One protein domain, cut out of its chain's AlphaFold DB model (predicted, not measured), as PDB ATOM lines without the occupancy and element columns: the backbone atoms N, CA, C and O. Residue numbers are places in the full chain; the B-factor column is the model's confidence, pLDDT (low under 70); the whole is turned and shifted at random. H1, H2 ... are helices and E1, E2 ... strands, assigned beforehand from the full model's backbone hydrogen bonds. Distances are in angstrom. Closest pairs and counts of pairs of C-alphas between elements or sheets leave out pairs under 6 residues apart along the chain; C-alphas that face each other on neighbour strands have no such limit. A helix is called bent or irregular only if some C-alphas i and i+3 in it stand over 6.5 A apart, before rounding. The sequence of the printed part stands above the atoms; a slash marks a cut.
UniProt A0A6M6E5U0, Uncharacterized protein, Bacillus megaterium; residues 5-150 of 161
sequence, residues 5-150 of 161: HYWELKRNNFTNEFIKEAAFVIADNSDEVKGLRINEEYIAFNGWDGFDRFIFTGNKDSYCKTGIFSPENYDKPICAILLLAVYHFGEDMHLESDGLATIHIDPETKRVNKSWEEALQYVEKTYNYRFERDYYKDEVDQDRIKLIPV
ATOM      1  N   HIS A   5     184.441 234.502 123.534       89.06
ATOM      2  CA  HIS A   5     184.221 233.595 122.416       89.06
ATOM      3  C   HIS A   5     185.523 233.480 121.639       89.06
ATOM      4  O   HIS A   5     186.114 234.502 121.312       89.06
ATOM      5  N   TYR A   6     185.948 232.268 121.324       91.56
ATOM      6  CA  TYR A   6     187.046 231.964 120.418       91.56
ATOM      7  C   TYR A   6     186.504 231.140 119.256       91.56
ATOM      8  O   TYR A   6     185.646 230.278 119.443       91.56
ATOM      9  N   TRP A   7     186.994 231.400 118.054       92.94
ATOM     10  CA  TRP A   7     186.620 230.641 116.875       92.94
ATOM     11  C   TRP A   7     187.802 230.458 115.937       92.94
ATOM     12  O   TRP A   7     188.696 231.298 115.869       92.94
ATOM     13  N   GLU A   8     187.740 229.395 115.147       93.81
ATOM     14  CA  GLU A   8     188.612 229.139 114.006       93.81
ATOM     15  C   GLU A   8     187.749 228.590 112.868       93.81
ATOM     16  O   GLU A   8     186.977 227.649 113.064       93.81
ATOM     17  N   LEU A   9     187.885 229.167 111.674       93.38
ATOM     18  CA  LEU A   9     187.200 228.689 110.476       93.38
ATOM     19  C   LEU A   9     188.218 228.196 109.446       93.38
ATOM     20  O   LEU A   9     188.939 228.995 108.855       93.38
ATOM     21  N   LYS A  10     188.237 226.891 109.171       92.38
ATOM     22  CA  LYS A  10     189.210 226.203 108.295       92.38
ATOM     23  C   LYS A  10     188.854 226.258 106.806       92.38
ATOM     24  O   LYS A  10     189.162 225.355 106.032       92.38
ATOM     25  N   ARG A  11     188.172 227.322 106.392       87.44
ATOM     26  CA  ARG A  11     187.769 227.572 105.002       87.44
ATOM     27  C   ARG A  11     187.905 229.046 104.675       87.44
ATOM     28  O   ARG A  11     187.689 229.880 105.538       87.44
ATOM     29  N   ASN A  12     188.195 229.362 103.413       82.69
ATOM     30  CA  ASN A  12     188.457 230.738 102.972       82.69
ATOM     31  C   ASN A  12     187.225 231.654 103.010       82.69
ATOM     32  O   ASN A  12     187.351 232.819 103.362       82.69
ATOM     33  N   ASN A  13     186.051 231.144 102.620       84.00
ATOM     34  CA  ASN A  13     184.905 231.992 102.286       84.00
ATOM     35  C   ASN A  13     183.624 231.531 102.977       84.00
ATOM     36  O   ASN A  13     183.366 230.326 103.107       84.00
ATOM     37  N   PHE A  14     182.779 232.497 103.319       91.69
ATOM     38  CA  PHE A  14     181.419 232.263 103.780       91.69
ATOM     39  C   PHE A  14     180.505 231.756 102.655       91.69
ATOM     40  O   PHE A  14     180.767 231.970 101.472       91.69
ATOM     41  N   THR A  15     179.435 231.041 103.011       91.69
ATOM     42  CA  THR A  15     178.365 230.716 102.055       91.69
ATOM     43  C   THR A  15     177.404 231.899 101.940       91.69
ATOM     44  O   THR A  15     177.165 232.614 102.911       91.69
ATOM     45  N   ASN A  16     176.794 232.082 100.764       92.62
ATOM     46  CA  ASN A  16     175.770 233.118 100.569       92.62
ATOM     47  C   ASN A  16     174.585 232.952 101.533       92.62
ATOM     48  O   ASN A  16     173.983 233.938 101.952       92.62
ATOM     49  N   GLU A  17     174.252 231.706 101.874       94.62
ATOM     50  CA  GLU A  17     173.187 231.389 102.822       94.62
ATOM     51  C   GLU A  17     173.548 231.857 104.235       94.62
ATOM     52  O   GLU A  17     172.798 232.644 104.806       94.62
ATOM     53  N   PHE A  18     174.742 231.510 104.735       95.00
ATOM     54  CA  PHE A  18     175.237 232.000 106.022       95.00
ATOM     55  C   PHE A  18     175.250 233.533 106.089       95.00
ATOM     56  O   PHE A  18     174.753 234.107 107.054       95.00
ATOM     57  N   ILE A  19     175.756 234.211 105.051       94.19
ATOM     58  CA  ILE A  19     175.782 235.682 104.995       94.19
ATOM     59  C   ILE A  19     174.379 236.270 105.093       94.19
ATOM     60  O   ILE A  19     174.150 237.211 105.853       94.19
ATOM     61  N   LYS A  20     173.429 235.724 104.329       95.06
ATOM     62  CA  LYS A  20     172.045 236.198 104.325       95.06
ATOM     63  C   LYS A  20     171.391 236.017 105.694       95.06
ATOM     64  O   LYS A  20     170.689 236.916 106.154       95.06
ATOM     65  N   GLU A  21     171.613 234.879 106.341       96.31
ATOM     66  CA  GLU A  21     171.057 234.593 107.663       96.31
ATOM     67  C   GLU A  21     171.697 235.459 108.744       96.31
ATOM     68  O   GLU A  21     170.977 236.085 109.517       96.31
ATOM     69  N   ALA A  22     173.024 235.599 108.747       94.06
ATOM     70  CA  ALA A  22     173.729 236.481 109.670       94.06
ATOM     71  C   ALA A  22     173.309 237.952 109.492       94.06
ATOM     72  O   ALA A  22     173.074 238.651 110.479       94.06
ATOM     73  N   ALA A  23     173.125 238.417 108.252       92.31
ATOM     74  CA  ALA A  23     172.575 239.742 107.962       92.31
ATOM     75  C   ALA A  23     171.149 239.914 108.510       92.31
ATOM     76  O   ALA A  23     170.814 240.987 109.014       92.31
ATOM     77  N   PHE A  24     170.327 238.863 108.458       94.56
ATOM     78  CA  PHE A  24     168.996 238.873 109.063       94.56
ATOM     79  C   PHE A  24     169.065 238.995 110.590       94.56
ATOM     80  O   PHE A  24     168.365 239.838 111.140       94.56
ATOM     81  N   VAL A  25     169.953 238.253 111.267       93.56
ATOM     82  CA  VAL A  25     170.156 238.395 112.724       93.56
ATOM     83  C   VAL A  25     170.521 239.834 113.090       93.56
ATOM     84  O   VAL A  25     169.972 240.393 114.039       93.56
ATOM     85  N   ILE A  26     171.422 240.459 112.326       89.19
ATOM     86  CA  ILE A  26     171.843 241.849 112.555       89.19
ATOM     87  C   ILE A  26     170.669 242.815 112.379       89.19
ATOM     88  O   ILE A  26     170.505 243.729 113.185       89.19
ATOM     89  N   ALA A  27     169.855 242.620 111.339       90.00
ATOM     90  CA  ALA A  27     168.691 243.461 111.074       90.00
ATOM     91  C   ALA A  27     167.610 243.320 112.159       90.00
ATOM     92  O   ALA A  27     167.060 244.324 112.602       90.00
ATOM     93  N   ASP A  28     167.344 242.096 112.615       90.62
ATOM     94  CA  ASP A  28     166.337 241.781 113.637       90.62
ATOM     95  C   ASP A  28     166.728 242.292 115.037       90.62
ATOM     96  O   ASP A  28     165.871 242.559 115.872       90.62
ATOM     97  N   ASN A  29     168.029 242.492 115.285       86.44
ATOM     98  CA  ASN A  29     168.567 242.976 116.562       86.44
ATOM     99  C   ASN A  29     169.291 244.333 116.397       86.44
ATOM    100  O   ASN A  29     170.223 244.643 117.139       86.44
ATOM    101  N   SER A  30     168.898 245.157 115.413       81.50
ATOM    102  CA  SER A  30     169.669 246.337 114.973       81.50
ATOM    103  C   SER A  30     169.940 247.377 116.064       81.50
ATOM    104  O   SER A  30     170.965 248.061 116.032       81.50
ATOM    105  N   ASP A  31     169.030 247.503 117.031       78.81
ATOM    106  CA  ASP A  31     169.198 248.406 118.173       78.81
ATOM    107  C   ASP A  31     170.252 247.911 119.166       78.81
ATOM    108  O   ASP A  31     170.895 248.722 119.838       78.81
ATOM    109  N   GLU A  32     170.456 246.596 119.212       76.81
ATOM    110  CA  GLU A  32     171.337 245.896 120.141       76.81
ATOM    111  C   GLU A  32     172.748 245.762 119.564       76.81
ATOM    112  O   GLU A  32     173.718 245.942 120.295       76.81
ATOM    113  N   VAL A  33     172.891 245.543 118.249       76.44
ATOM    114  CA  VAL A  33     174.189 245.310 117.578       76.44
ATOM    115  C   VAL A  33     174.729 246.500 116.786       76.44
ATOM    116  O   VAL A  33     175.369 246.339 115.742       76.44
ATOM    117  N   LYS A  34     174.509 247.723 117.276       72.69
ATOM    118  CA  LYS A  34     174.992 248.941 116.605       72.69
ATOM    119  C   LYS A  34     176.488 248.855 116.294       72.69
ATOM    120  O   LYS A  34     177.321 248.742 117.188       72.69
ATOM    121  N   GLY A  35     176.829 248.953 115.010       70.69
ATOM    122  CA  GLY A  35     178.213 248.942 114.527       70.69
ATOM    123  C   GLY A  35     178.728 247.583 114.049       70.69
ATOM    124  O   GLY A  35     179.804 247.560 113.453       70.69
ATOM    125  N   LEU A  36     177.961 246.500 114.217       79.56
ATOM    126  CA  LEU A  36     178.261 245.216 113.587       79.56
ATOM    127  C   LEU A  36     178.147 245.367 112.061       79.56
ATOM    128  O   LEU A  36     177.184 245.943 111.548       79.56
ATOM    129  N   ARG A  37     179.163 244.906 111.328       80.88
ATOM    130  CA  ARG A  37     179.205 244.980 109.858       80.88
ATOM    131  C   ARG A  37     179.402 243.595 109.275       80.88
ATOM    132  O   ARG A  37     180.219 242.840 109.782       80.88
ATOM    133  N   ILE A  38     178.698 243.300 108.192       85.50
ATOM    134  CA  ILE A  38     178.829 242.047 107.452       85.50
ATOM    135  C   ILE A  38     179.070 242.342 105.976       85.50
ATOM    136  O   ILE A  38     178.460 243.250 105.407       85.50
ATOM    137  N   ASN A  39     179.963 241.574 105.368       83.88
ATOM    138  CA  ASN A  39     180.093 241.436 103.925       83.88
ATOM    139  C   ASN A  39     180.460 239.982 103.584       83.88
ATOM    140  O   ASN A  39     180.464 239.117 104.457       83.88
ATOM    141  N   GLU A  40     180.750 239.711 102.316       83.69
ATOM    142  CA  GLU A  40     181.041 238.360 101.817       83.69
ATOM    143  C   GLU A  40     182.337 237.747 102.385       83.69
ATOM    144  O   GLU A  40     182.483 236.527 102.406       83.69
ATOM    145  N   GLU A  41     183.259 238.576 102.879       82.44
ATOM    146  CA  GLU A  41     184.588 238.167 103.345       82.44
ATOM    147  C   GLU A  41     184.689 238.110 104.875       82.44
ATOM    148  O   GLU A  41     185.470 237.325 105.422       82.44
ATOM    149  N   TYR A  42     183.938 238.956 105.586       87.38
ATOM    150  CA  TYR A  42     184.029 239.059 107.035       87.38
ATOM    151  C   TYR A  42     182.756 239.564 107.732       87.38
ATOM    152  O   TYR A  42     181.932 240.294 107.176       87.38
ATOM    153  N   ILE A  43     182.662 239.230 109.020       87.88
ATOM    154  CA  ILE A  43     181.751 239.828 109.996       87.88
ATOM    155  C   ILE A  43     182.595 240.547 111.051       87.88
ATOM    156  O   ILE A  43     183.481 239.952 111.659       87.88
ATOM    157  N   ALA A  44     182.347 241.837 111.262       86.94
ATOM    158  CA  ALA A  44     183.011 242.638 112.279       86.94
ATOM    159  C   ALA A  44     182.120 242.757 113.518       86.94
ATOM    160  O   ALA A  44     181.069 243.399 113.462       86.94
ATOM    161  N   PHE A  45     182.562 242.171 114.627       83.81
ATOM    162  CA  PHE A  45     181.977 242.333 115.954       83.81
ATOM    163  C   PHE A  45     182.659 243.480 116.701       83.81
ATOM    164  O   PHE A  45     183.844 243.744 116.499       83.81
ATOM    165  N   ASN A  46     181.923 244.131 117.596       75.50
ATOM    166  CA  ASN A  46     182.492 245.059 118.561       75.50
ATOM    167  C   ASN A  46     182.884 244.296 119.831       75.50
ATOM    168  O   ASN A  46     182.217 243.347 120.242       75.50
ATOM    169  N   GLY A  47     183.964 244.736 120.453       64.31
ATOM    170  CA  GLY A  47     184.496 244.197 121.683       64.31
ATOM    171  C   GLY A  47     183.972 244.873 122.934       64.31
ATOM    172  O   GLY A  47     183.000 245.628 122.918       64.31
ATOM    173  N   TRP A  48     184.662 244.584 124.033       58.25
ATOM    174  CA  TRP A  48     184.299 244.936 125.404       58.25
ATOM    175  C   TRP A  48     183.956 246.420 125.632       58.25
ATOM    176  O   TRP A  48     183.114 246.724 126.479       58.25
ATOM    177  N   ASP A  49     184.583 247.333 124.892       59.97
ATOM    178  CA  ASP A  49     184.429 248.787 125.007       59.97
ATOM    179  C   ASP A  49     183.667 249.431 123.831       59.97
ATOM    180  O   ASP A  49     183.501 250.649 123.796       59.97
ATOM    181  N   GLY A  50     183.188 248.632 122.871       58.72
ATOM    182  CA  GLY A  50     182.574 249.129 121.638       58.72
ATOM    183  C   GLY A  50     183.566 249.694 120.608       58.72
ATOM    184  O   GLY A  50     183.137 250.101 119.527       58.72
ATOM    185  N   PHE A  51     184.868 249.713 120.914       58.12
ATOM    186  CA  PHE A  51     185.934 250.222 120.048       58.12
ATOM    187  C   PHE A  51     186.790 249.102 119.465       58.12
ATOM    188  O   PHE A  51     187.159 249.181 118.289       58.12
ATOM    189  N   ASP A  52     187.062 248.055 120.244       59.03
ATOM    190  CA  ASP A  52     187.734 246.861 119.745       59.03
ATOM    191  C   ASP A  52     186.890 246.226 118.636       59.03
ATOM    192  O   ASP A  52     185.704 245.958 118.815       59.03
ATOM    193  N   ARG A  53     187.478 246.015 117.456       73.56
ATOM    194  CA  ARG A  53     186.802 245.349 116.335       73.56
ATOM    195  C   ARG A  53     187.403 243.975 116.134       73.56
ATOM    196  O   ARG A  53     188.569 243.857 115.760       73.56
ATOM    197  N   PHE A  54     186.590 242.951 116.329       81.00
ATOM    198  CA  PHE A  54     186.962 241.568 116.081       81.00
ATOM    199  C   PHE A  54     186.407 241.128 114.738       81.00
ATOM    200  O   PHE A  54     185.246 241.375 114.426       81.00
ATOM    201  N   ILE A  55     187.247 240.491 113.931       86.25
ATOM    202  CA  ILE A  55     186.900 240.113 112.565       86.25
ATOM    203  C   ILE A  55     186.743 238.601 112.514       86.25
ATOM    204  O   ILE A  55     187.724 237.867 112.630       86.25
ATOM    205  N   PHE A  56     185.513 238.142 112.315       88.25
ATOM    206  CA  PHE A  56     185.238 236.770 111.931       88.25
ATOM    207  C   PHE A  56     185.358 236.648 110.416       88.25
ATOM    208  O   PHE A  56     184.642 237.314 109.673       88.25
ATOM    209  N   THR A  57     186.300 235.833 109.957       89.06
ATOM    210  CA  THR A  57     186.611 235.613 108.544       89.06
ATOM    211  C   THR A  57     187.160 234.201 108.366       89.06
ATOM    212  O   THR A  57     187.459 233.517 109.347       89.06
ATOM    213  N   GLY A  58     187.265 233.758 107.120       85.38
ATOM    214  CA  GLY A  58     187.802 232.454 106.782       85.38
ATOM    215  C   GLY A  58     189.311 232.327 106.981       85.38
ATOM    216  O   GLY A  58     190.047 233.312 106.945       85.38
ATOM    217  N   ASN A  59     189.769 231.087 107.170       85.06
ATOM    218  CA  ASN A  59     191.166 230.697 107.378       85.06
ATOM    219  C   ASN A  59     191.882 231.523 108.447       85.06
ATOM    220  O   ASN A  59     193.049 231.895 108.302       85.06
ATOM    221  N   LYS A  60     191.154 231.828 109.519       86.00
ATOM    222  CA  LYS A  60     191.650 232.649 110.607       86.00
ATOM    223  C   LYS A  60     190.994 232.254 111.919       86.00
ATOM    224  O   LYS A  60     189.778 232.060 111.983       86.00
ATOM    225  N   ASP A  61     191.809 232.187 112.956       88.50
ATOM    226  CA  ASP A  61     191.358 232.173 114.331       88.50
ATOM    227  C   ASP A  61     191.234 233.602 114.876       88.50
ATOM    228  O   ASP A  61     191.967 234.526 114.508       88.50
ATOM    229  N   SER A  62     190.247 233.815 115.733       89.44
ATOM    230  CA  SER A  62     190.099 235.060 116.476       89.44
ATOM    231  C   SER A  62     189.265 234.795 117.717       89.44
ATOM    232  O   SER A  62     188.604 233.770 117.855       89.44
ATOM    233  N   TYR A  63     189.271 235.752 118.629       87.75
ATOM    234  CA  TYR A  63     188.364 235.763 119.762       87.75
ATOM    235  C   TYR A  63     187.639 237.101 119.842       87.75
ATOM    236  O   TYR A  63     188.051 238.066 119.207       87.75
ATOM    237  N   CYS A  64     186.561 237.165 120.613       84.06
ATOM    238  CA  CYS A  64     185.876 238.385 121.017       84.06
ATOM    239  C   CYS A  64     185.357 238.200 122.436       84.06
ATOM    240  O   CYS A  64     184.807 237.153 122.766       84.06
ATOM    241  N   LYS A  65     185.491 239.232 123.268       81.56
ATOM    242  CA  LYS A  65     184.809 239.289 124.558       81.56
ATOM    243  C   LYS A  65     183.666 240.284 124.479       81.56
ATOM    244  O   LYS A  65     183.904 241.479 124.297       81.56
ATOM    245  N   THR A  66     182.442 239.809 124.655       75.06
ATOM    246  CA  THR A  66     181.261 240.673 124.682       75.06
ATOM    247  C   THR A  66     181.160 241.357 126.060       75.06
ATOM    248  O   THR A  66     181.414 240.763 127.111       75.06
ATOM    249  N   GLY A  67     180.954 242.680 126.069       64.06
ATOM    250  CA  GLY A  67     181.234 243.565 127.215       64.06
ATOM    251  C   GLY A  67     180.051 243.928 128.125       64.06
ATOM    252  O   GLY A  67     178.885 243.825 127.759       64.06
ATOM    253  N   ILE A  68     180.378 244.407 129.333       53.03
ATOM    254  CA  ILE A  68     179.490 244.657 130.495       53.03
ATOM    255  C   ILE A  68     178.482 245.813 130.319       53.03
ATOM    256  O   ILE A  68     177.524 245.889 131.084       53.03
ATOM    257  N   PHE A  69     178.649 246.703 129.335       51.75
ATOM    258  CA  PHE A  69     177.844 247.933 129.235       51.75
ATOM    259  C   PHE A  69     176.453 247.755 128.576       51.75
ATOM    260  O   PHE A  69     175.619 248.655 128.664       51.75
ATOM    261  N   SER A  70     176.160 246.589 127.981       52.72
ATOM    262  CA  SER A  70     174.800 246.092 127.660       52.72
ATOM    263  C   SER A  70     174.839 244.575 127.408       52.72
ATOM    264  O   SER A  70     174.694 244.114 126.275       52.72
ATOM    265  N   PRO A  71     175.105 243.776 128.454       53.94
ATOM    266  CA  PRO A  71     175.593 242.412 128.301       53.94
ATOM    267  C   PRO A  71     174.508 241.421 127.871       53.94
ATOM    268  O   PRO A  71     174.835 240.402 127.283       53.94
ATOM    269  N   GLU A  72     173.229 241.694 128.146       56.19
ATOM    270  CA  GLU A  72     172.159 240.726 127.856       56.19
ATOM    271  C   GLU A  72     171.688 240.783 126.397       56.19
ATOM    272  O   GLU A  72     171.410 239.747 125.801       56.19
ATOM    273  N   ASN A  73     171.693 241.974 125.795       67.94
ATOM    274  CA  ASN A  73     171.136 242.191 124.460       67.94
ATOM    275  C   ASN A  73     172.188 242.056 123.351       67.94
ATOM    276  O   ASN A  73     171.884 241.590 122.264       67.94
ATOM    277  N   TYR A  74     173.449 242.421 123.609       79.31
ATOM    278  CA  TYR A  74     174.492 242.341 122.580       79.31
ATOM    279  C   TYR A  74     175.015 240.916 122.353       79.31
ATOM    280  O   TYR A  74     175.397 240.547 121.244       79.31
ATOM    281  N   ASP A  75     175.039 240.100 123.405       84.94
ATOM    282  CA  ASP A  75     175.701 238.796 123.368       84.94
ATOM    283  C   ASP A  75     174.863 237.735 122.647       84.94
ATOM    284  O   ASP A  75     175.390 236.932 121.880       84.94
ATOM    285  N   LYS A  76     173.535 237.770 122.821       88.12
ATOM    286  CA  LYS A  76     172.591 236.873 122.138       88.12
ATOM    287  C   LYS A  76     172.751 236.882 120.603       88.12
ATOM    288  O   LYS A  76     172.902 235.799 120.039       88.12
ATOM    289  N   PRO A  77     172.735 238.026 119.891       89.50
ATOM    290  CA  PRO A  77     172.894 238.037 118.436       89.50
ATOM    291  C   PRO A  77     174.290 237.588 117.982       89.50
ATOM    292  O   PRO A  77     174.403 236.964 116.927       89.50
ATOM    293  N   ILE A  78     175.342 237.812 118.777       90.38
ATOM    294  CA  ILE A  78     176.671 237.239 118.496       90.38
ATOM    295  C   ILE A  78     176.636 235.718 118.627       90.38
ATOM    296  O   ILE A  78     177.054 235.024 117.701       90.38
ATOM    297  N   CYS A  79     176.081 235.195 119.723       92.50
ATOM    298  CA  CYS A  79     175.896 233.757 119.915       92.50
ATOM    299  C   CYS A  79     175.088 233.152 118.756       92.50
ATOM    300  O   CYS A  79     175.452 232.100 118.244       92.50
ATOM    301  N   ALA A  80     174.042 233.836 118.279       94.62
ATOM    302  CA  ALA A  80     173.239 233.384 117.145       94.62
ATOM    303  C   ALA A  80     174.056 233.319 115.843       94.62
ATOM    304  O   ALA A  80     173.994 232.314 115.144       94.62
ATOM    305  N   ILE A  81     174.868 234.334 115.531       94.81
ATOM    306  CA  ILE A  81     175.750 234.313 114.350       94.81
ATOM    307  C   ILE A  81     176.787 233.185 114.454       94.81
ATOM    308  O   ILE A  81     177.034 232.486 113.471       94.81
ATOM    309  N   LEU A  82     177.370 232.966 115.635       94.88
ATOM    310  CA  LEU A  82     178.322 231.876 115.861       94.88
ATOM    311  C   LEU A  82     177.647 230.495 115.759       94.88
ATOM    312  O   LEU A  82     178.226 229.583 115.177       94.88
ATOM    313  N   LEU A  83     176.403 230.341 116.229       96.19
ATOM    314  CA  LEU A  83     175.598 229.125 116.031       96.19
ATOM    315  C   LEU A  83     175.308 228.857 114.556       96.19
ATOM    316  O   LEU A  83     175.428 227.720 114.102       96.19
ATOM    317  N   LEU A  84     174.946 229.897 113.798       96.75
ATOM    318  CA  LEU A  84     174.774 229.786 112.353       96.75
ATOM    319  C   LEU A  84     176.078 229.319 111.696       96.75
ATOM    320  O   LEU A  84     176.042 228.434 110.848       96.75
ATOM    321  N   ALA A  85     177.231 229.838 112.125       95.31
ATOM    322  CA  ALA A  85     178.523 229.401 111.607       95.31
ATOM    323  C   ALA A  85     178.793 227.920 111.909       95.31
ATOM    324  O   ALA A  85     179.169 227.171 111.008       95.31
ATOM    325  N   VAL A  86     178.533 227.471 113.142       95.56
ATOM    326  CA  VAL A  86     178.631 226.050 113.515       95.56
ATOM    327  C   VAL A  86     177.741 225.188 112.618       95.56
ATOM    328  O   VAL A  86     178.192 224.160 112.122       95.56
ATOM    329  N   TYR A  87     176.504 225.608 112.347       95.94
ATOM    330  CA  TYR A  87     175.595 224.853 111.485       95.94
ATOM    331  C   TYR A  87     176.060 224.804 110.025       95.94
ATOM    332  O   TYR A  87     176.118 223.728 109.432       95.94
ATOM    333  N   HIS A  88     176.421 225.947 109.442       94.44
ATOM    334  CA  HIS A  88     176.795 226.051 108.025       94.44
ATOM    335  C   HIS A  88     178.131 225.396 107.688       94.44
ATOM    336  O   HIS A  88     178.329 224.959 106.553       94.44
ATOM    337  N   PHE A  89     179.057 225.359 108.643       93.25
ATOM    338  CA  PHE A  89     180.435 224.948 108.387       93.25
ATOM    339  C   PHE A  89     180.828 223.647 109.094       93.25
ATOM    340  O   PHE A  89     181.802 223.026 108.680       93.25
ATOM    341  N   GLY A  90     180.062 223.186 110.088       91.75
ATOM    342  CA  GLY A  90     180.245 221.875 110.709       91.75
ATOM    343  C   GLY A  90     181.677 221.656 111.196       91.75
ATOM    344  O   GLY A  90     182.180 222.415 112.019       91.75
ATOM    345  N   GLU A  91     182.341 220.628 110.667       91.56
ATOM    346  CA  GLU A  91     183.716 220.253 111.034       91.56
ATOM    347  C   GLU A  91     184.776 221.312 110.679       91.56
ATOM    348  O   GLU A  91     185.844 221.332 111.294       91.56
ATOM    349  N   ASP A  92     184.486 222.220 109.738       93.69
ATOM    350  CA  ASP A  92     185.389 223.323 109.385       93.69
ATOM    351  C   ASP A  92     185.373 224.451 110.428       93.69
ATOM    352  O   ASP A  92     186.227 225.336 110.377       93.69
ATOM    353  N   MET A  93     184.404 224.455 111.347       93.94
ATOM    354  CA  MET A  93     184.255 225.474 112.380       93.94
ATOM    355  C   MET A  93     184.612 224.904 113.748       93.94
ATOM    356  O   MET A  93     183.942 224.014 114.274       93.94
ATOM    357  N   HIS A  94     185.629 225.488 114.367       93.25
ATOM    358  CA  HIS A  94     185.896 225.316 115.786       93.25
ATOM    359  C   HIS A  94     185.380 226.532 116.545       93.25
ATOM    360  O   HIS A  94     185.586 227.673 116.132       93.25
ATOM    361  N   LEU A  95     184.697 226.281 117.655       93.56
ATOM    362  CA  LEU A  95     184.097 227.308 118.489       93.56
ATOM    363  C   LEU A  95     184.289 226.934 119.954       93.56
ATOM    364  O   LEU A  95     183.905 225.847 120.387       93.56
ATOM    365  N   GLU A  96     184.791 227.888 120.723       91.56
ATOM    366  CA  GLU A  96     184.828 227.840 122.174       91.56
ATOM    367  C   GLU A  96     184.205 229.103 122.750       91.56
ATOM    368  O   GLU A  96     184.312 230.193 122.192       91.56
ATOM    369  N   SER A  97     183.529 228.967 123.883       90.81
ATOM    370  CA  SER A  97     182.965 230.111 124.578       90.81
ATOM    371  C   SER A  97     182.882 229.826 126.065       90.81
ATOM    372  O   SER A  97     182.453 228.740 126.457       90.81
ATOM    373  N   ASP A  98     183.177 230.830 126.890       87.81
ATOM    374  CA  ASP A  98     182.874 230.791 128.326       87.81
ATOM    375  C   ASP A  98     181.373 230.560 128.562       87.81
ATOM    376  O   ASP A  98     180.963 230.042 129.589       87.81
ATOM    377  N   GLY A  99     180.521 230.919 127.597       85.69
ATOM    378  CA  GLY A  99     179.090 230.654 127.655       85.69
ATOM    379  C   GLY A  99     178.720 229.172 127.486       85.69
ATOM    380  O   GLY A  99     177.624 228.764 127.881       85.69
ATOM    381  N   LEU A 100     179.642 228.362 126.962       87.69
ATOM    382  CA  LEU A 100     179.532 226.911 126.794       87.69
ATOM    383  C   LEU A 100     180.314 226.127 127.863       87.69
ATOM    384  O   LEU A 100     180.223 224.899 127.902       87.69
ATOM    385  N   ALA A 101     181.056 226.823 128.727       80.25
ATOM    386  CA  ALA A 101     181.800 226.257 129.844       80.25
ATOM    387  C   ALA A 101     181.180 226.725 131.167       80.25
ATOM    388  O   ALA A 101     180.891 227.906 131.354       80.25
ATOM    389  N   THR A 102     180.960 225.829 132.125       66.88
ATOM    390  CA  THR A 102     180.508 226.251 133.460       66.88
ATOM    391  C   THR A 102     181.218 225.445 134.537       66.88
ATOM    392  O   THR A 102     181.748 224.372 134.281       66.88
ATOM    393  N   ILE A 103     181.266 225.980 135.757       63.75
ATOM    394  CA  ILE A 103     181.859 225.280 136.910       63.75
ATOM    395  C   ILE A 103     180.957 224.105 137.353       63.75
ATOM    396  O   ILE A 103     181.410 223.197 138.041       63.75
ATOM    397  N   HIS A 104     179.677 224.129 136.961       64.56
ATOM    398  CA  HIS A 104     178.661 223.148 137.327       64.56
ATOM    399  C   HIS A 104     177.697 222.948 136.154       64.56
ATOM    400  O   HIS A 104     176.596 223.507 136.135       64.56
ATOM    401  N   ILE A 105     178.114 222.182 135.146       76.06
ATOM    402  CA  ILE A 105     177.169 221.710 134.136       76.06
ATOM    403  C   ILE A 105     176.392 220.570 134.770       76.06
ATOM    404  O   ILE A 105     176.976 219.597 135.233       76.06
ATOM    405  N   ASP A 106     175.071 220.688 134.778       76.69
ATOM    406  CA  ASP A 106     174.209 219.549 135.048       76.69
ATOM    407  C   ASP A 106     174.250 218.609 133.824       76.69
ATOM    408  O   ASP A 106     173.764 218.994 132.750       76.69
ATOM    409  N   PRO A 107     174.837 217.400 133.941       72.50
ATOM    410  CA  PRO A 107     174.998 216.493 132.809       72.50
ATOM    411  C   PRO A 107     173.667 215.975 132.252       72.50
ATOM    412  O   PRO A 107     173.632 215.518 131.108       72.50
ATOM    413  N   GLU A 108     172.581 216.036 133.032       77.12
ATOM    414  CA  GLU A 108     171.252 215.603 132.598       77.12
ATOM    415  C   GLU A 108     170.593 216.657 131.711       77.12
ATOM    416  O   GLU A 108     170.067 216.340 130.643       77.12
ATOM    417  N   THR A 109     170.644 217.926 132.123       79.56
ATOM    418  CA  THR A 109     170.022 219.016 131.360       79.56
ATOM    419  C   THR A 109     170.922 219.564 130.258       79.56
ATOM    420  O   THR A 109     170.411 220.156 129.305       79.56
ATOM    421  N   LYS A 110     172.249 219.376 130.365       84.75
ATOM    422  CA  LYS A 110     173.267 219.891 129.429       84.75
ATOM    423  C   LYS A 110     173.008 221.352 129.057       84.75
ATOM    424  O   LYS A 110     173.075 221.750 127.888       84.75
ATOM    425  N   ARG A 111     172.586 222.135 130.047       84.19
ATOM    426  CA  ARG A 111     172.142 223.509 129.843       84.19
ATOM    427  C   ARG A 111     173.354 224.415 129.677       84.19
ATOM    428  O   ARG A 111     174.306 224.323 130.448       84.19
ATOM    429  N   VAL A 112     173.308 225.280 128.675       86.62
ATOM    430  CA  VAL A 112     174.326 226.309 128.451       86.62
ATOM    431  C   VAL A 112     173.881 227.617 129.096       86.62
ATOM    432  O   VAL A 112     172.790 227.728 129.666       86.62
ATOM    433  N   ASN A 113     174.747 228.622 129.068       87.31
ATOM    434  CA  ASN A 113     174.416 229.916 129.638       87.31
ATOM    435  C   ASN A 113     173.226 230.593 128.927       87.31
ATOM    436  O   ASN A 113     172.938 230.318 127.763       87.31
ATOM    437  N   LYS A 114     172.567 231.535 129.620       86.75
ATOM    438  CA  LYS A 114     171.323 232.197 129.177       86.75
ATOM    439  C   LYS A 114     171.379 232.707 127.729       86.75
ATOM    440  O   LYS A 114     170.505 232.344 126.953       86.75
ATOM    441  N   SER A 115     172.394 233.486 127.343       88.31
ATOM    442  CA  SER A 115     172.463 234.044 125.979       88.31
ATOM    443  C   SER A 115     172.660 232.973 124.907       88.31
ATOM    444  O   SER A 115     172.118 233.111 123.814       88.31
ATOM    445  N   TRP A 116     173.375 231.886 125.219       91.38
ATOM    446  CA  TRP A 116     173.499 230.734 124.322       91.38
ATOM    447  C   TRP A 116     172.188 229.954 124.212       91.38
ATOM    448  O   TRP A 116     171.818 229.564 123.111       91.38
ATOM    449  N   GLU A 117     171.453 229.767 125.313       92.12
ATOM    450  CA  GLU A 117     170.121 229.144 125.282       92.12
ATOM    451  C   GLU A 117     169.129 229.976 124.463       92.12
ATOM    452  O   GLU A 117     168.400 229.440 123.631       92.12
ATOM    453  N   GLU A 118     169.110 231.293 124.662       92.44
ATOM    454  CA  GLU A 118     168.235 232.206 123.922       92.44
ATOM    455  C   GLU A 118     168.601 232.269 122.437       92.44
ATOM    456  O   GLU A 118     167.715 232.265 121.580       92.44
ATOM    457  N   ALA A 119     169.897 232.287 122.114       93.69
ATOM    458  CA  ALA A 119     170.376 232.235 120.739       93.69
ATOM    459  C   ALA A 119     170.041 230.897 120.069       93.69
ATOM    460  O   ALA A 119     169.606 230.885 118.918       93.69
ATOM    461  N   LEU A 120     170.179 229.781 120.789       95.06
ATOM    462  CA  LEU A 120     169.820 228.457 120.292       95.06
ATOM    463  C   LEU A 120     168.326 228.383 119.978       95.06
ATOM    464  O   LEU A 120     167.957 228.077 118.849       95.06
ATOM    465  N   GLN A 121     167.468 228.768 120.926       95.19
ATOM    466  CA  GLN A 121     166.019 228.816 120.712       95.19
ATOM    467  C   GLN A 121     165.637 229.715 119.532       95.19
ATOM    468  O   GLN A 121     164.749 229.373 118.749       95.19
ATOM    469  N   TYR A 122     166.306 230.862 119.394       94.88
ATOM    470  CA  TYR A 122     166.103 231.768 118.271       94.88
ATOM    471  C   TYR A 122     166.458 231.105 116.937       94.88
ATOM    472  O   TYR A 122     165.636 231.114 116.022       94.88
ATOM    473  N   VAL A 123     167.645 230.505 116.818       96.00
ATOM    474  CA  VAL A 123     168.112 229.880 115.573       96.00
ATOM    475  C   VAL A 123     167.247 228.672 115.201       96.00
ATOM    476  O   VAL A 123     166.823 228.547 114.051       96.00
ATOM    477  N   GLU A 124     166.912 227.815 116.168       95.06
ATOM    478  CA  GLU A 124     166.065 226.641 115.939       95.06
ATOM    479  C   GLU A 124     164.655 227.032 115.485       95.06
ATOM    480  O   GLU A 124     164.107 226.437 114.558       95.06
ATOM    481  N   LYS A 125     164.067 228.071 116.087       95.00
ATOM    482  CA  LYS A 125     162.734 228.554 115.708       95.00
ATOM    483  C   LYS A 125     162.730 229.268 114.354       95.00
ATOM    484  O   LYS A 125     161.806 229.062 113.572       95.00
ATOM    485  N   THR A 126     163.724 230.116 114.092       95.94
ATOM    486  CA  THR A 126     163.760 230.991 112.908       95.94
ATOM    487  C   THR A 126     164.165 230.235 111.648       95.94
ATOM    488  O   THR A 126     163.554 230.430 110.599       95.94
ATOM    489  N   TYR A 127     165.148 229.337 111.749       94.00
ATOM    490  CA  TYR A 127     165.723 228.635 110.594       94.00
ATOM    491  C   TYR A 127     165.381 227.140 110.564       94.00
ATOM    492  O   TYR A 127     165.750 226.440 109.625       94.00
ATOM    493  N   ASN A 128     164.640 226.629 111.562       93.50
ATOM    494  CA  ASN A 128     164.301 225.203 111.688       93.50
ATOM    495  C   ASN A 128     165.550 224.300 111.739       93.50
ATOM    496  O   ASN A 128     165.515 223.139 111.310       93.50
ATOM    497  N   TYR A 129     166.649 224.860 112.247       94.50
ATOM    498  CA  TYR A 129     167.878 224.150 112.571       94.50
ATOM    499  C   TYR A 129     167.719 223.413 113.893       94.50
ATOM    500  O   TYR A 129     166.764 223.634 114.638       94.50
ATOM    501  N   ARG A 130     168.629 222.480 114.151       94.44
ATOM    502  CA  ARG A 130     168.645 221.669 115.365       94.44
ATOM    503  C   ARG A 130     170.077 221.413 115.774       94.44
ATOM    504  O   ARG A 130     170.925 221.200 114.905       94.44
ATOM    505  N   PHE A 131     170.313 221.387 117.078       93.94
ATOM    506  CA  PHE A 131     171.616 221.048 117.631       93.94
ATOM    507  C   PHE A 131     171.482 219.988 118.720       93.94
ATOM    508  O   PHE A 131     170.682 220.109 119.647       93.94
ATOM    509  N   GLU A 132     172.305 218.953 118.621       93.88
ATOM    510  CA  GLU A 132     172.563 218.039 119.722       93.88
ATOM    511  C   GLU A 132     173.577 218.653 120.688       93.88
ATOM    512  O   GLU A 132     174.403 219.490 120.318       93.88
ATOM    513  N   ARG A 133     173.495 218.234 121.953       92.81
ATOM    514  CA  ARG A 133     174.367 218.712 123.026       92.81
ATOM    515  C   ARG A 133     175.220 217.563 123.525       92.81
ATOM    516  O   ARG A 133     174.695 216.594 124.091       92.81
ATOM    517  N   ASP A 134     176.524 217.694 123.364       91.19
ATOM    518  CA  ASP A 134     177.484 216.734 123.887       91.19
ATOM    519  C   ASP A 134     178.242 217.327 125.071       91.19
ATOM    520  O   ASP A 134     178.689 218.470 125.018       91.19
ATOM    521  N   TYR A 135     178.330 216.565 126.157       90.31
ATOM    522  CA  TYR A 135     179.037 216.983 127.364       90.31
ATOM    523  C   TYR A 135     180.420 216.350 127.353       90.31
ATOM    524  O   TYR A 135     180.552 215.145 127.143       90.31
ATOM    525  N   TYR A 136     181.437 217.155 127.625       89.56
ATOM    526  CA  TYR A 136     182.804 216.682 127.754       89.56
ATOM    527  C   TYR A 136     183.552 217.496 128.806       89.56
ATOM    528  O   TYR A 136     183.137 218.592 129.184       89.56
ATOM    529  N   LYS A 137     184.672 216.943 129.262       88.88
ATOM    530  CA  LYS A 137     185.658 217.671 130.052       88.88
ATOM    531  C   LYS A 137     186.837 218.047 129.173       88.88
ATOM    532  O   LYS A 137     187.289 217.213 128.386       88.88
ATOM    533  N   ASP A 138     187.301 219.285 129.277       84.94
ATOM    534  CA  ASP A 138     188.490 219.730 128.550       84.94
ATOM    535  C   ASP A 138     189.798 219.268 129.221       84.94
ATOM    536  O   ASP A 138     189.797 218.541 130.218       84.94
ATOM    537  N   GLU A 139     190.937 219.673 128.657       86.44
ATOM    538  CA  GLU A 139     192.270 219.271 129.127       86.44
ATOM    539  C   GLU A 139     192.596 219.739 130.558       86.44
ATOM    540  O   GLU A 139     193.528 219.216 131.172       86.44
ATOM    541  N   VAL A 140     191.836 220.696 131.102       86.44
ATOM    542  CA  VAL A 140     192.000 221.225 132.464       86.44
ATOM    543  C   VAL A 140     190.865 220.801 133.408       86.44
ATOM    544  O   VAL A 140     190.688 221.408 134.462       86.44
ATOM    545  N   ASP A 141     190.138 219.729 133.066       84.94
ATOM    546  CA  ASP A 141     189.026 219.145 133.840       84.94
ATOM    547  C   ASP A 141     187.807 220.080 133.992       84.94
ATOM    548  O   ASP A 141     186.966 219.876 134.874       84.94
ATOM    549  N   GLN A 142     187.678 221.090 133.120       86.88
ATOM    550  CA  GLN A 142     186.521 221.982 133.083       86.88
ATOM    551  C   GLN A 142     185.372 221.351 132.291       86.88
ATOM    552  O   GLN A 142     185.555 220.848 131.180       86.88
ATOM    553  N   ASP A 143     184.166 221.421 132.853       88.44
ATOM    554  CA  ASP A 143     182.938 220.955 132.214       88.44
ATOM    555  C   ASP A 143     182.556 221.852 131.024       88.44
ATOM    556  O   ASP A 143     182.431 223.078 131.160       88.44
ATOM    557  N   ARG A 144     182.308 221.242 129.856       89.00
ATOM    558  CA  ARG A 144     181.913 221.937 128.621       89.00
ATOM    559  C   ARG A 144     180.756 221.258 127.887       89.00
ATOM    560  O   ARG A 144     180.614 220.035 127.905       89.00
ATOM    561  N   ILE A 145     179.957 222.065 127.184       92.25
ATOM    562  CA  ILE A 145     179.000 221.598 126.173       92.25
ATOM    563  C   ILE A 145     179.528 221.902 124.773       92.25
ATOM    564  O   ILE A 145     179.849 223.044 124.447       92.25
ATOM    565  N   LYS A 146     179.532 220.890 123.907       91.81
ATOM    566  CA  LYS A 146     179.661 221.047 122.460       91.81
ATOM    567  C   LYS A 146     178.274 221.026 121.823       91.81
ATOM    568  O   LYS A 146     177.479 220.125 122.087       91.81
ATOM    569  N   LEU A 147     177.994 222.011 120.973       93.44
ATOM    570  CA  LEU A 147     176.774 222.059 120.167       93.44
ATOM    571  C   LEU A 147     177.067 221.463 118.789       93.44
ATOM    572  O   LEU A 147     177.938 221.951 118.072       93.44
ATOM    573  N   ILE A 148     176.363 220.388 118.442       93.56
ATOM    574  CA  ILE A 148     176.591 219.601 117.227       93.56
ATOM    575  C   ILE A 148     175.391 219.805 116.297       93.56
ATOM    576  O   ILE A 148     174.272 219.471 116.689       93.56
ATOM    577  N   PRO A 149     175.571 220.353 115.085       94.00
ATOM    578  CA  PRO A 149     174.457 220.578 114.176       94.00
ATOM    579  C   PRO A 149     173.856 219.255 113.683       94.00
ATOM    580  O   PRO A 149     174.572 218.331 113.298       94.00
ATOM    581  N   VAL A 150     172.524 219.181 113.658       93.81
ATOM    582  CA  VAL A 150     171.772 218.031 113.143       93.81
ATOM    583  C   VAL A 150     171.214 218.375 111.770       93.81
ATOM    584  O   VAL A 150     170.223 219.099 111.637       93.81
TER     585      VAL A 150
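AT A GLANCE: This is residues 5 to 150 of the 161 residues of an uncharacterized protein of Bacillus megaterium (UniProt A0A6M6E5U0). The long kinked helix H2 runs through the middle of the domain, with helices H1 and H3 packed on it and the small sheet E4 E1 E5 covering another side of it. The hairpin E2 and E3 sits beside edge strand E4, and the hairpin E6 and E7 packs by E7 on H2. The printed part has 146 residues, with three named helices and seven named strands in the order E1 H1 E2 E3 E4 H2 E5 H3 E6 E7; the three sheets, E4 E1 E5, E2 E3 and E6 E7, are antiparallel and the class is mixed. The whole is compact and rounded, with a radius of gyration of the C-alphas of 14.5 A and spans of 38 by 32 by 30 A.

IN THESE COORDINATES: Find C-alpha 5 at (184.221, 233.595, 122.416); from there E1 runs to residue 9. H1, residues 16 to 28, is 18.3 A long. Next come E2, residues 42 to 46, E3, residues 53 to 57, and E4, residues 60 to 65, which is 16.9 A long. H2, residues 71 to 92, begins at C-alpha 71 (175.593, 242.412, 128.301) and spans 28.6 A; it has a kink of 53 degrees near residue 86 and is irregular, with C-alphas 88 and 91 9.5 A apart. E5, residues 93 to 97, follows directly, then H3, residues 114 to 127, 19.7 A long. E6, residues 131 to 137, is 19.0 A long, and E7, residues 143 to 149, is 19.9 A long and ends at C-alpha 149 (174.457, 220.578, 114.176).

HOW THE PARTS SIT: Look first at inner strand E1: N 6 and O 96 of E5 are 2.8 A apart, and N 7 and O 62 of E4 are 2.9 A apart, within hydrogen-bond range. E4, H2 and E5 form a split strand-helix-strand unit, two strands running the same way with E1 between them, and its crossover is right-handed. H2 is on one face of this sheet, giving two layers, at a height over the sheet of 9.3 A; it runs along the strands, at 23 degrees to E1 on the local plane. H1 touches H2 at a shallow tilt of 9 degrees, opposite ways, with the closest C-alphas, of Ala 22 and Ile 81, 5.5 A apart. H3 touches H2 at a steep tilt of 57 degrees, the same way, with the closest C-alphas, of Ala 80 and Ala 119, 4.7 A apart. H1 and H3 are near each other, with 6 pairs of C-alphas within 10 A. In the hairpin E2 and E3, N 43 and O 56 are 2.8 A apart; the closest C-alphas of E3 and E4, of Phe 54 and Cys 64, are 6.0 A apart. In the hairpin E6 and E7, N 132 and O 148 are 2.8 A apart; the closest C-alphas of H2 and E7, of Tyr 87 and Pro 149, are 5.2 A apart. Every O i to N i+4 pair is within hydrogen-bond range in H1 and H3; in H2 12 of 18 are.

THE WHOLE: The two C-alphas farthest apart, of Phe 51 and Glu 108, are 39.6 A apart. The printed part has no cut; the links H1 to E2 and E5 to H3 are long. Expect low confidence, pLDDT under 70, at residues 47 to 52, 67 to 73 and 102 to 104.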